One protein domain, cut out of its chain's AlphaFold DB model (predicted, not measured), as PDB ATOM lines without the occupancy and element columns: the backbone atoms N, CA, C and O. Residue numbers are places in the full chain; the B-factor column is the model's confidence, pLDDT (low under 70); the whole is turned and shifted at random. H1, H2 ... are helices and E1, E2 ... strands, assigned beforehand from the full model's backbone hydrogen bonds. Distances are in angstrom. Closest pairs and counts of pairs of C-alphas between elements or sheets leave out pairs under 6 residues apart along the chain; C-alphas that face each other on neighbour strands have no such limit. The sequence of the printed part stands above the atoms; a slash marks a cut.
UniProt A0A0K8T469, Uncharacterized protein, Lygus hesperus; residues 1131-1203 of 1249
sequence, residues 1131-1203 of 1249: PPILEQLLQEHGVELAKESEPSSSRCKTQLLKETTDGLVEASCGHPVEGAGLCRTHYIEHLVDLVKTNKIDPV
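AT A GLANCE: This is residues 1131 to 1203 of the 1249 residues of an uncharacterized protein of Lygus hesperus (UniProt A0A0K8T469). Two helices, H1 and H2, lie side by side and run the same way at one end of an elongated, loosely built domain, and a two-stranded hairpin, E1 and E2, makes the other end. Two long links join the helix pair to the hairpin, and the first of them, residues 1141 to 1158, has no named element. The printed part has 73 residues, with two named helices and two named strands in the order H1, E1, E2, H2; the sheet's order is E1 - E2, antiparallel. The class is mixed, helices and strands, though under half of the residues, 36 of the 73, are in named elements. The whole is loose, with a radius of gyration of the C-alphas of 14.6 A, and the C-alphas span 47 by 27 by 15 A.

HOW THE PARTS SIT: Start at Pro 1131, where H1, residues 1131 to 1140, begins, and look from there to H2, residues 1184 to 1197. The two touch, and their closest C-alphas are those of Pro 1131 and Ile 1188, 6.0 A apart. Their lines stand at a shallow tilt of 23 degrees, and they run the same way. In both H1 and H2 every O i to N i+4 pair is within hydrogen-bond range. Now go to the hairpin of E1, residues 1159 to 1164, and E2, residues 1167 to 1172, antiparallel neighbours with 145 degrees between their directions. Look there for N 1160 and O 1171, 2.9 A apart, and N 1167 and O 1164, 3.2 A apart, both within hydrogen-bond range. H1 and E2 are apart, and so are E1 and H2.

IN THESE COORDINATES: Find C-alpha 1131 at (7.481, 71.679, 3.072); from there H1 runs 14.2 A to C-alpha 1140. Pick up E1 at C-alpha 1159, at (17.672, 79.786, 19.330), and trace it for 15.2 A to C-alpha 1164. E2 then runs 16.1 A from C-alpha 1167 to C-alpha 1172. H2, the longest helix with 14 residues, runs 19.7 A from C-alpha 1184 to C-alpha 1197 at (0.714, 86.626, 7.671).

THE WHOLE: For the full length, go from Glu 1140 to Asp 1166, whose C-alphas are the two farthest apart, at 47.4 A. The printed part has no cut. The link from H1 to E1 is long, with 18 residues, and the link from E2 to H2 is long, with 11, while E1 to E2 is a tight link of 2 residues. In this predicted model the mean pLDDT of the printed part is 83.9, and you will find values under 70 at residues 1146 to 1153.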
ATOM      1  N   PRO A1131       7.083  70.328   3.479       91.69
ATOM      2  CA  PRO A1131       7.481  71.679   3.072       91.69
ATOM      3  C   PRO A1131       7.139  72.032   1.614       91.69
ATOM      4  O   PRO A1131       6.473  73.051   1.437       91.69
ATOM      5  N   PRO A1132       7.393  71.179   0.592       91.75
ATOM      6  CA  PRO A1132       7.066  71.511  -0.800       91.75
ATOM      7  C   PRO A1132       5.575  71.770  -1.061       91.75
ATOM      8  O   PRO A1132       5.225  72.487  -1.992       91.75
ATOM      9  N   ILE A1133       4.685  71.213  -0.231       92.06
ATOM     10  CA  ILE A1133       3.237  71.447  -0.318       92.06
ATOM     11  C   ILE A1133       2.896  72.856   0.195       92.06
ATOM     12  O   ILE A1133       2.064  73.551  -0.384       92.06
ATOM     13  N   LEU A1134       3.560  73.302   1.264       91.94
ATOM     14  CA  LEU A1134       3.414  74.654   1.808       91.94
ATOM     15  C   LEU A1134       4.120  75.702   0.929       91.94
ATOM     16  O   LEU A1134       3.609  76.807   0.766       91.94
ATOM     17  N   GLU A1135       5.252  75.348   0.318       91.38
ATOM     18  CA  GLU A1135       5.941  76.165  -0.687       91.38
ATOM     19  C   GLU A1135       5.062  76.378  -1.927       91.38
ATOM     20  O   GLU A1135       4.894  77.517  -2.363       91.38
ATOM     21  N   GLN A1136       4.431  75.314  -2.446       91.88
ATOM     22  CA  GLN A1136       3.471  75.411  -3.549       91.88
ATOM     23  C   GLN A1136       2.283  76.311  -3.182       91.88
ATOM     24  O   GLN A1136       1.947  77.207  -3.953       91.88
ATOM     25  N   LEU A1137       1.690  76.138  -1.993       91.75
ATOM     26  CA  LEU A1137       0.583  76.976  -1.515       91.75
ATOM     27  C   LEU A1137       0.959  78.470  -1.485       91.75
ATOM     28  O   LEU A1137       0.166  79.314  -1.901       91.75
ATOM     29  N   LEU A1138       2.164  78.800  -1.012       91.56
ATOM     30  CA  LEU A1138       2.681  80.171  -0.995       91.56
ATOM     31  C   LEU A1138       2.930  80.708  -2.413       91.56
ATOM     32  O   LEU A1138       2.567  81.849  -2.705       91.56
ATOM     33  N   GLN A1139       3.486  79.882  -3.304       90.31
ATOM     34  CA  GLN A1139       3.753  80.248  -4.696       90.31
ATOM     35  C   GLN A1139       2.463  80.500  -5.495       90.31
ATOM     36  O   GLN A1139       2.399  81.468  -6.253       90.31
ATOM     37  N   GLU A1140       1.426  79.679  -5.307       90.88
ATOM     38  CA  GLU A1140       0.107  79.848  -5.939       90.88
ATOM     39  C   GLU A1140      -0.579  81.162  -5.528       90.88
ATOM     40  O   GLU A1140      -1.293  81.762  -6.329       90.88
ATOM     41  N   HIS A1141      -0.300  81.648  -4.316       89.19
ATOM     42  CA  HIS A1141      -0.788  82.931  -3.799       89.19
ATOM     43  C   HIS A1141       0.191  84.101  -4.028       89.19
ATOM     44  O   HIS A1141      -0.024  85.195  -3.509       89.19
ATOM     45  N   GLY A1142       1.257  83.900  -4.811       87.38
ATOM     46  CA  GLY A1142       2.193  84.957  -5.205       87.38
ATOM     47  C   GLY A1142       3.166  85.424  -4.116       87.38
ATOM     48  O   GLY A1142       3.767  86.488  -4.263       87.38
ATOM     49  N   VAL A1143       3.346  84.662  -3.031       86.75
ATOM     50  CA  VAL A1143       4.311  84.995  -1.973       86.75
ATOM     51  C   VAL A1143       5.713  84.567  -2.406       86.75
ATOM     52  O   VAL A1143       6.005  83.378  -2.528       86.75
ATOM     53  N   GLU A1144       6.605  85.537  -2.620       79.56
ATOM     54  CA  GLU A1144       8.002  85.251  -2.953       79.56
ATOM     55  C   GLU A1144       8.753  84.660  -1.752       79.56
ATOM     56  O   GLU A1144       9.151  85.361  -0.821       79.56
ATOM     57  N   LEU A1145       9.007  83.351  -1.801       80.06
ATOM     58  CA  LEU A1145      10.018  82.722  -0.957       80.06
ATOM     59  C   LEU A1145      11.403  83.250  -1.346       80.06
ATOM     60  O   LEU A1145      11.783  83.230  -2.520       80.06
ATOM     61  N   ALA A1146      12.163  83.709  -0.350       66.56
ATOM     62  CA  ALA A1146      13.509  84.233  -0.550       66.56
ATOM     63  C   ALA A1146      14.413  83.148  -1.156       66.56
ATOM     64  O   ALA A1146      14.778  82.182  -0.483       66.56
ATOM     65  N   LYS A1147      14.747  83.304  -2.444       53.97
ATOM     66  CA  LYS A1147      15.552  82.332  -3.195       53.97
ATOM     67  C   LYS A1147      16.887  82.094  -2.508       53.97
ATOM     68  O   LYS A1147      17.523  83.030  -2.023       53.97
ATOM     69  N   GLU A1148      17.285  80.829  -2.485       55.31
ATOM     70  CA  GLU A1148      18.399  80.355  -1.678       55.31
ATOM     71  C   GLU A1148      19.692  81.115  -1.989       55.31
ATOM     72  O   GLU A1148      20.223  81.082  -3.100       55.31
ATOM     73  N   SER A1149      20.216  81.780  -0.962       49.72
ATOM     74  CA  SER A1149      21.651  82.009  -0.858       49.72
ATOM     75  C   SER A1149      22.253  80.774  -0.196       49.72
ATOM     76  O   SER A1149      21.647  80.215   0.721       49.72
ATOM     77  N   GLU A1150      23.423  80.344  -0.679       54.50
ATOM     78  CA  GLU A1150      24.150  79.167  -0.184       54.50
ATOM     79  C   GLU A1150      24.100  79.074   1.354       54.50
ATOM     80  O   GLU A1150      24.495  80.031   2.037       54.50
ATOM     81  N   PRO A1151      23.601  77.963   1.933       55.50
ATOM     82  CA  PRO A1151      23.327  77.891   3.359       55.50
ATOM     83  C   PRO A1151      24.625  78.009   4.165       55.50
ATOM     84  O   PRO A1151      25.368  77.044   4.340       55.50
ATOM     85  N   SER A1152      24.849  79.197   4.742       59.28
ATOM     86  CA  SER A1152      26.012  79.595   5.570       59.28
ATOM     87  C   SER A1152      26.273  78.744   6.830       59.28
ATOM     88  O   SER A1152      27.053  79.118   7.710       59.28
ATOM     89  N   SER A1153      25.538  77.649   6.988       67.62
ATOM     90  CA  SER A1153      25.686  76.599   7.982       67.62
ATOM     91  C   SER A1153      24.814  75.423   7.554       67.62
ATOM     92  O   SER A1153      23.618  75.594   7.335       67.62
ATOM     93  N   SER A1154      25.370  74.212   7.552       82.31
ATOM     94  CA  SER A1154      24.603  72.969   7.380       82.31
ATOM     95  C   SER A1154      23.708  72.626   8.584       82.31
ATOM     96  O   SER A1154      22.973  71.638   8.558       82.31
ATOM     97  N   ARG A1155      23.766  73.429   9.658       88.12
ATOM     98  CA  ARG A1155      23.011  73.250  10.905       88.12
ATOM     99  C   ARG A1155      22.148  74.470  11.216       88.12
ATOM    100  O   ARG A1155      22.624  75.605  11.157       88.12
ATOM    101  N   CYS A1156      20.905  74.216  11.610       88.00
ATOM    102  CA  CYS A1156      19.904  75.222  11.940       88.00
ATOM    103  C   CYS A1156      20.335  76.099  13.130       88.00
ATOM    104  O   CYS A1156      20.630  75.593  14.219       88.00
ATOM    105  N   LYS A1157      20.348  77.421  12.909       85.19
ATOM    106  CA  LYS A1157      20.818  78.440  13.867       85.19
ATOM    107  C   LYS A1157      19.751  78.915  14.870       85.19
ATOM    108  O   LYS A1157      20.118  79.618  15.805       85.19
ATOM    109  N   THR A1158      18.478  78.526  14.723       85.12
ATOM    110  CA  THR A1158      17.363  78.956  15.596       85.12
ATOM    111  C   THR A1158      17.693  78.772  17.077       85.12
ATOM    112  O   THR A1158      18.079  77.675  17.486       85.12
ATOM    113  N   GLN A1159      17.530  79.828  17.874       84.12
ATOM    114  CA  GLN A1159      17.672  79.786  19.330       84.12
ATOM    115  C   GLN A1159      16.435  79.141  19.964       84.12
ATOM    116  O   GLN A1159      15.305  79.531  19.672       84.12
ATOM    117  N   LEU A1160      16.664  78.153  20.830       85.31
ATOM    118  CA  LEU A1160      15.646  77.440  21.599       85.31
ATOM    119  C   LEU A1160      15.959  77.582  23.088       85.31
ATOM    120  O   LEU A1160      17.129  77.606  23.472       85.31
ATOM    121  N   LEU A1161      14.931  77.588  23.929       82.81
ATOM    122  CA  LEU A1161      15.100  77.491  25.378       82.81
ATOM    123  C   LEU A1161      14.929  76.024  25.786       82.81
ATOM    124  O   LEU A1161      13.865  75.446  25.575       82.81
ATOM    125  N   LYS A1162      15.988  75.403  26.312       80.88
ATOM    126  CA  LYS A1162      15.998  73.982  26.690       80.88
ATOM    127  C   LYS A1162      16.001  73.840  28.206       80.88
ATOM    128  O   LYS A1162      16.750  74.527  28.898       80.88
ATOM    129  N   GLU A1163      15.189  72.921  28.711       81.19
ATOM    130  CA  GLU A1163      15.236  72.500  30.111       81.19
ATOM    131  C   GLU A1163      16.508  71.682  30.376       81.19
ATOM    132  O   GLU A1163      16.856  70.766  29.628       81.19
ATOM    133  N   THR A1164      17.206  72.025  31.456       80.69
ATOM    134  CA  THR A1164      18.375  71.315  31.987       80.69
ATOM    135  C   THR A1164      18.200  71.127  33.496       80.69
ATOM    136  O   THR A1164      17.310  71.730  34.098       80.69
ATOM    137  N   THR A1165      19.047  70.316  34.135       81.38
ATOM    138  CA  THR A1165      19.004  70.099  35.597       81.38
ATOM    139  C   THR A1165      19.151  71.382  36.413       81.38
ATOM    140  O   THR A1165      18.643  71.456  37.529       81.38
ATOM    141  N   ASP A1166      19.813  72.384  35.837       78.25
ATOM    142  CA  ASP A1166      20.238  73.610  36.511       78.25
ATOM    143  C   ASP A1166      19.326  74.799  36.132       78.25
ATOM    144  O   ASP A1166      19.553  75.931  36.556       78.25
ATOM    145  N   GLY A1167      18.282  74.544  35.328       81.06
ATOM    146  CA  GLY A1167      17.299  75.524  34.865       81.06
ATOM    147  C   GLY A1167      17.130  75.568  33.341       81.06
ATOM    148  O   GLY A1167      17.500  74.644  32.616       81.06
ATOM    149  N   LEU A1168      16.533  76.658  32.856       80.94
ATOM    150  CA  LEU A1168      16.283  76.917  31.436       80.94
ATOM    151  C   LEU A1168      17.510  77.581  30.794       80.94
ATOM    152  O   LEU A1168      17.969  78.619  31.268       80.94
ATOM    153  N   VAL A1169      18.028  76.994  29.714       82.50
ATOM    154  CA  VAL A1169      19.259  77.438  29.042       82.50
ATOM    155  C   VAL A1169      19.010  77.658  27.552       82.50
ATOM    156  O   VAL A1169      18.453  76.801  26.863       82.50
ATOM    157  N   GLU A1170      19.447  78.807  27.039       81.50
ATOM    158  CA  GLU A1170      19.422  79.105  25.607       81.50
ATOM    159  C   GLU A1170      20.439  78.244  24.851       81.50
ATOM    160  O   GLU A1170      21.631  78.216  25.164       81.50
ATOM    161  N   ALA A1171      19.972  77.544  23.822       82.62
ATOM    162  CA  ALA A1171      20.797  76.687  22.987       82.62
ATOM    163  C   ALA A1171      20.296  76.702  21.543       82.62
ATOM    164  O   ALA A1171      19.093  76.682  21.284       82.62
ATOM    165  N   SER A1172      21.212  76.659  20.577       87.38
ATOM    166  CA  SER A1172      20.821  76.520  19.175       87.38
ATOM    167  C   SER A1172      20.133  75.174  18.909       87.38
ATOM    168  O   SER A1172      20.346  74.163  19.594       87.38
ATOM    169  N   CYS A1173      19.274  75.170  17.894       87.69
ATOM    170  CA  CYS A1173      18.583  73.989  17.404       87.69
ATOM    171  C   CYS A1173      19.576  72.911  16.951       87.69
ATOM    172  O   CYS A1173      19.561  71.795  17.468       87.69
ATOM    173  N   GLY A1174      20.457  73.247  16.006       85.69
ATOM    174  CA  GLY A1174      21.531  72.368  15.553       85.69
ATOM    175  C   GLY A1174      21.101  71.161  14.708       85.69
ATOM    176  O   GLY A1174      21.980  70.400  14.298       85.69
ATOM    177  N   HIS A1175      19.813  70.966  14.409       88.12
ATOM    178  CA  HIS A1175      19.354  69.971  13.428       88.12
ATOM    179  C   HIS A1175      19.833  70.322  12.002       88.12
ATOM    180  O   HIS A1175      20.139  71.492  11.746       88.12
ATOM    181  N   PRO A1176      19.948  69.343  11.080       89.00
ATOM    182  CA  PRO A1176      20.345  69.606   9.694       89.00
ATOM    183  C   PRO A1176      19.371  70.571   9.008       89.00
ATOM    184  O   PRO A1176      18.173  70.542   9.289       89.00
ATOM    185  N   VAL A1177      19.895  71.429   8.135       88.81
ATOM    186  CA  VAL A1177      19.094  72.356   7.319       88.81
ATOM    187  C   VAL A1177      18.372  71.601   6.198       88.81
ATOM    188  O   VAL A1177      18.944  70.687   5.611       88.81
ATOM    189  N   GLU A1178      17.127  71.997   5.920       83.12
ATOM    190  CA  GLU A1178      16.290  71.482   4.821       83.12
ATOM    191  C   GLU A1178      15.902  72.602   3.841       83.12
ATOM    192  O   GLU A1178      15.916  72.369   2.640       83.12
ATOM    193  N   GLY A1179      15.664  73.826   4.332       81.12
ATOM    194  CA  GLY A1179      15.417  75.014   3.508       81.12
ATOM    195  C   GLY A1179      15.684  76.311   4.283       81.12
ATOM    196  O   GLY A1179      15.636  76.324   5.513       81.12
ATOM    197  N   ALA A1180      16.024  77.399   3.581       80.50
ATOM    198  CA  ALA A1180      16.241  78.748   4.141       80.50
ATOM    199  C   ALA A1180      17.196  78.848   5.367       80.50
ATOM    200  O   ALA A1180      17.057  79.733   6.210       80.50
ATOM    201  N   GLY A1181      18.168  77.936   5.512       83.69
ATOM    202  CA  GLY A1181      19.058  77.885   6.690       83.69
ATOM    203  C   GLY A1181      18.412  77.314   7.967       83.69
ATOM    204  O   GLY A1181      19.017  77.338   9.046       83.69
ATOM    205  N   LEU A1182      17.197  76.774   7.853       87.62
ATOM    206  CA  LEU A1182      16.390  76.195   8.922       87.62
ATOM    207  C   LEU A1182      16.260  74.674   8.750       87.62
ATOM    208  O   LEU A1182      16.279  74.142   7.643       87.62
ATOM    209  N   CYS A1183      16.126  73.948   9.860       90.44
ATOM    210  CA  CYS A1183      15.757  72.531   9.827       90.44
ATOM    211  C   CYS A1183      14.249  72.375   9.626       90.44
ATOM    212  O   CYS A1183      13.502  73.263  10.040       90.44
ATOM    213  N   ARG A1184      13.809  71.210   9.130       90.94
ATOM    214  CA  ARG A1184      12.405  70.862   8.845       90.94
ATOM    215  C   ARG A1184      11.358  71.564   9.709       90.94
ATOM    216  O   ARG A1184      10.553  72.320   9.187       90.94
ATOM    217  N   THR A1185      11.395  71.363  11.028       89.81
ATOM    218  CA  THR A1185      10.412  71.925  11.971       89.81
ATOM    219  C   THR A1185      10.352  73.452  11.918       89.81
ATOM    220  O   THR A1185       9.280  74.012  11.730       89.81
ATOM    221  N   HIS A1186      11.498  74.134  12.016       88.31
ATOM    222  CA  HIS A1186      11.558  75.598  11.964       88.31
ATOM    223  C   HIS A1186      11.321  76.152  10.554       88.31
ATOM    224  O   HIS A1186      10.860  77.282  10.423       88.31
ATOM    225  N   TYR A1187      11.619  75.376   9.508       90.75
ATOM    226  CA  TYR A1187      11.285  75.745   8.135       90.75
ATOM    227  C   TYR A1187       9.768  75.694   7.917       90.75
ATOM    228  O   TYR A1187       9.191  76.672   7.458       90.75
ATOM    229  N   ILE A1188       9.096  74.630   8.370       91.50
ATOM    230  CA  ILE A1188       7.630  74.531   8.352       91.50
ATOM    231  C   ILE A1188       6.987  75.622   9.226       91.50
ATOM    232  O   ILE A1188       6.038  76.254   8.777       91.50
ATOM    233  N   GLU A1189       7.518  75.917  10.423       90.06
ATOM    234  CA  GLU A1189       7.077  77.084  11.207       90.06
ATOM    235  C   GLU A1189       7.141  78.376  10.382       90.06
ATOM    236  O   GLU A1189       6.159  79.107  10.329       90.06
ATOM    237  N   HIS A1190       8.265  78.637   9.709       88.69
ATOM    238  CA  HIS A1190       8.454  79.834   8.890       88.69
ATOM    239  C   HIS A1190       7.489  79.895   7.693       88.69
ATOM    240  O   HIS A1190       6.881  80.939   7.457       88.69
ATOM    241  N   LEU A1191       7.290  78.783   6.976       91.38
ATOM    242  CA  LEU A1191       6.318  78.695   5.880       91.38
ATOM    243  C   LEU A1191       4.886  78.949   6.384       91.38
ATOM    244  O   LEU A1191       4.120  79.661   5.738       91.38
ATOM    245  N   VAL A1192       4.520  78.433   7.561       91.31
ATOM    246  CA  VAL A1192       3.189  78.661   8.144       91.31
ATOM    247  C   VAL A1192       3.026  80.079   8.698       91.31
ATOM    248  O   VAL A1192       1.954  80.666   8.546       91.31
ATOM    249  N   ASP A1193       4.073  80.671   9.278       87.94
ATOM    250  CA  ASP A1193       4.083  82.084   9.669       87.94
ATOM    251  C   ASP A1193       3.851  82.985   8.434       87.94
ATOM    252  O   ASP A1193       3.089  83.952   8.521       87.94
ATOM    253  N   LEU A1194       4.396  82.631   7.259       89.69
ATOM    254  CA  LEU A1194       4.101  83.300   5.982       89.69
ATOM    255  C   LEU A1194       2.653  83.072   5.508       89.69
ATOM    256  O   LEU A1194       1.985  84.049   5.157       89.69
ATOM    257  N   VAL A1195       2.138  81.834   5.532       91.25
ATOM    258  CA  VAL A1195       0.735  81.509   5.172       91.25
ATOM    259  C   VAL A1195      -0.238  82.337   6.016       91.25
ATOM    260  O   VAL A1195      -1.130  82.997   5.483       91.25
ATOM    261  N   LYS A1196      -0.020  82.369   7.334       87.94
ATOM    262  CA  LYS A1196      -0.818  83.138   8.295       87.94
ATOM    263  C   LYS A1196      -0.714  84.647   8.066       87.94
ATOM    264  O   LYS A1196      -1.735  85.330   8.087       87.94
ATOM    265  N   THR A1197       0.492  85.177   7.852       86.38
ATOM    266  CA  THR A1197       0.714  86.626   7.671       86.38
ATOM    267  C   THR A1197       0.031  87.146   6.405       86.38
ATOM    268  O   THR A1197      -0.572  88.217   6.432       86.38
ATOM    269  N   ASN A1198       0.032  86.352   5.332       87.88
ATOM    270  CA  ASN A1198      -0.666  86.659   4.080       87.88
ATOM    271  C   ASN A1198      -2.153  86.237   4.082       87.88
ATOM    272  O   ASN A1198      -2.832  86.405   3.073       87.88
ATOM    273  N   LYS A1199      -2.674  85.706   5.203       89.00
ATOM    274  CA  LYS A1199      -4.053  85.200   5.372       89.00
ATOM    275  C   LYS A1199      -4.485  84.157   4.327       89.00
ATOM    276  O   LYS A1199      -5.647  84.107   3.936       89.00
ATOM    277  N   ILE A1200      -3.551  83.322   3.886       91.31
ATOM    278  CA  ILE A1200      -3.787  82.304   2.861       91.31
ATOM    279  C   ILE A1200      -4.619  81.148   3.434       91.31
ATOM    280  O   ILE A1200      -4.393  80.699   4.563       91.31
ATOM    281  N   ASP A1201      -5.572  80.653   2.641       91.06
ATOM    282  CA  ASP A1201      -6.392  79.494   2.988       91.06
ATOM    283  C   ASP A1201      -5.718  78.187   2.517       91.06
ATOM    284  O   ASP A1201      -5.550  77.986   1.312       91.06
ATOM    285  N   PRO A1202      -5.349  77.258   3.421       91.25
ATOM    286  CA  PRO A1202      -4.751  75.980   3.045       91.25
ATOM    287  C   PRO A1202      -5.729  74.979   2.408       91.25
ATOM    288  O   PRO A1202      -5.328  73.845   2.158       91.25
ATOM    289  N   VAL A1203      -6.986  75.349   2.126       89.19
ATOM    290  CA  VAL A1203      -7.966  74.505   1.412       89.19
ATOM    291  C   VAL A1203      -7.397  73.849   0.145       89.19
ATOM    292  O   VAL A1203      -7.671  72.674  -0.092       89.19
TER     293      VAL A1203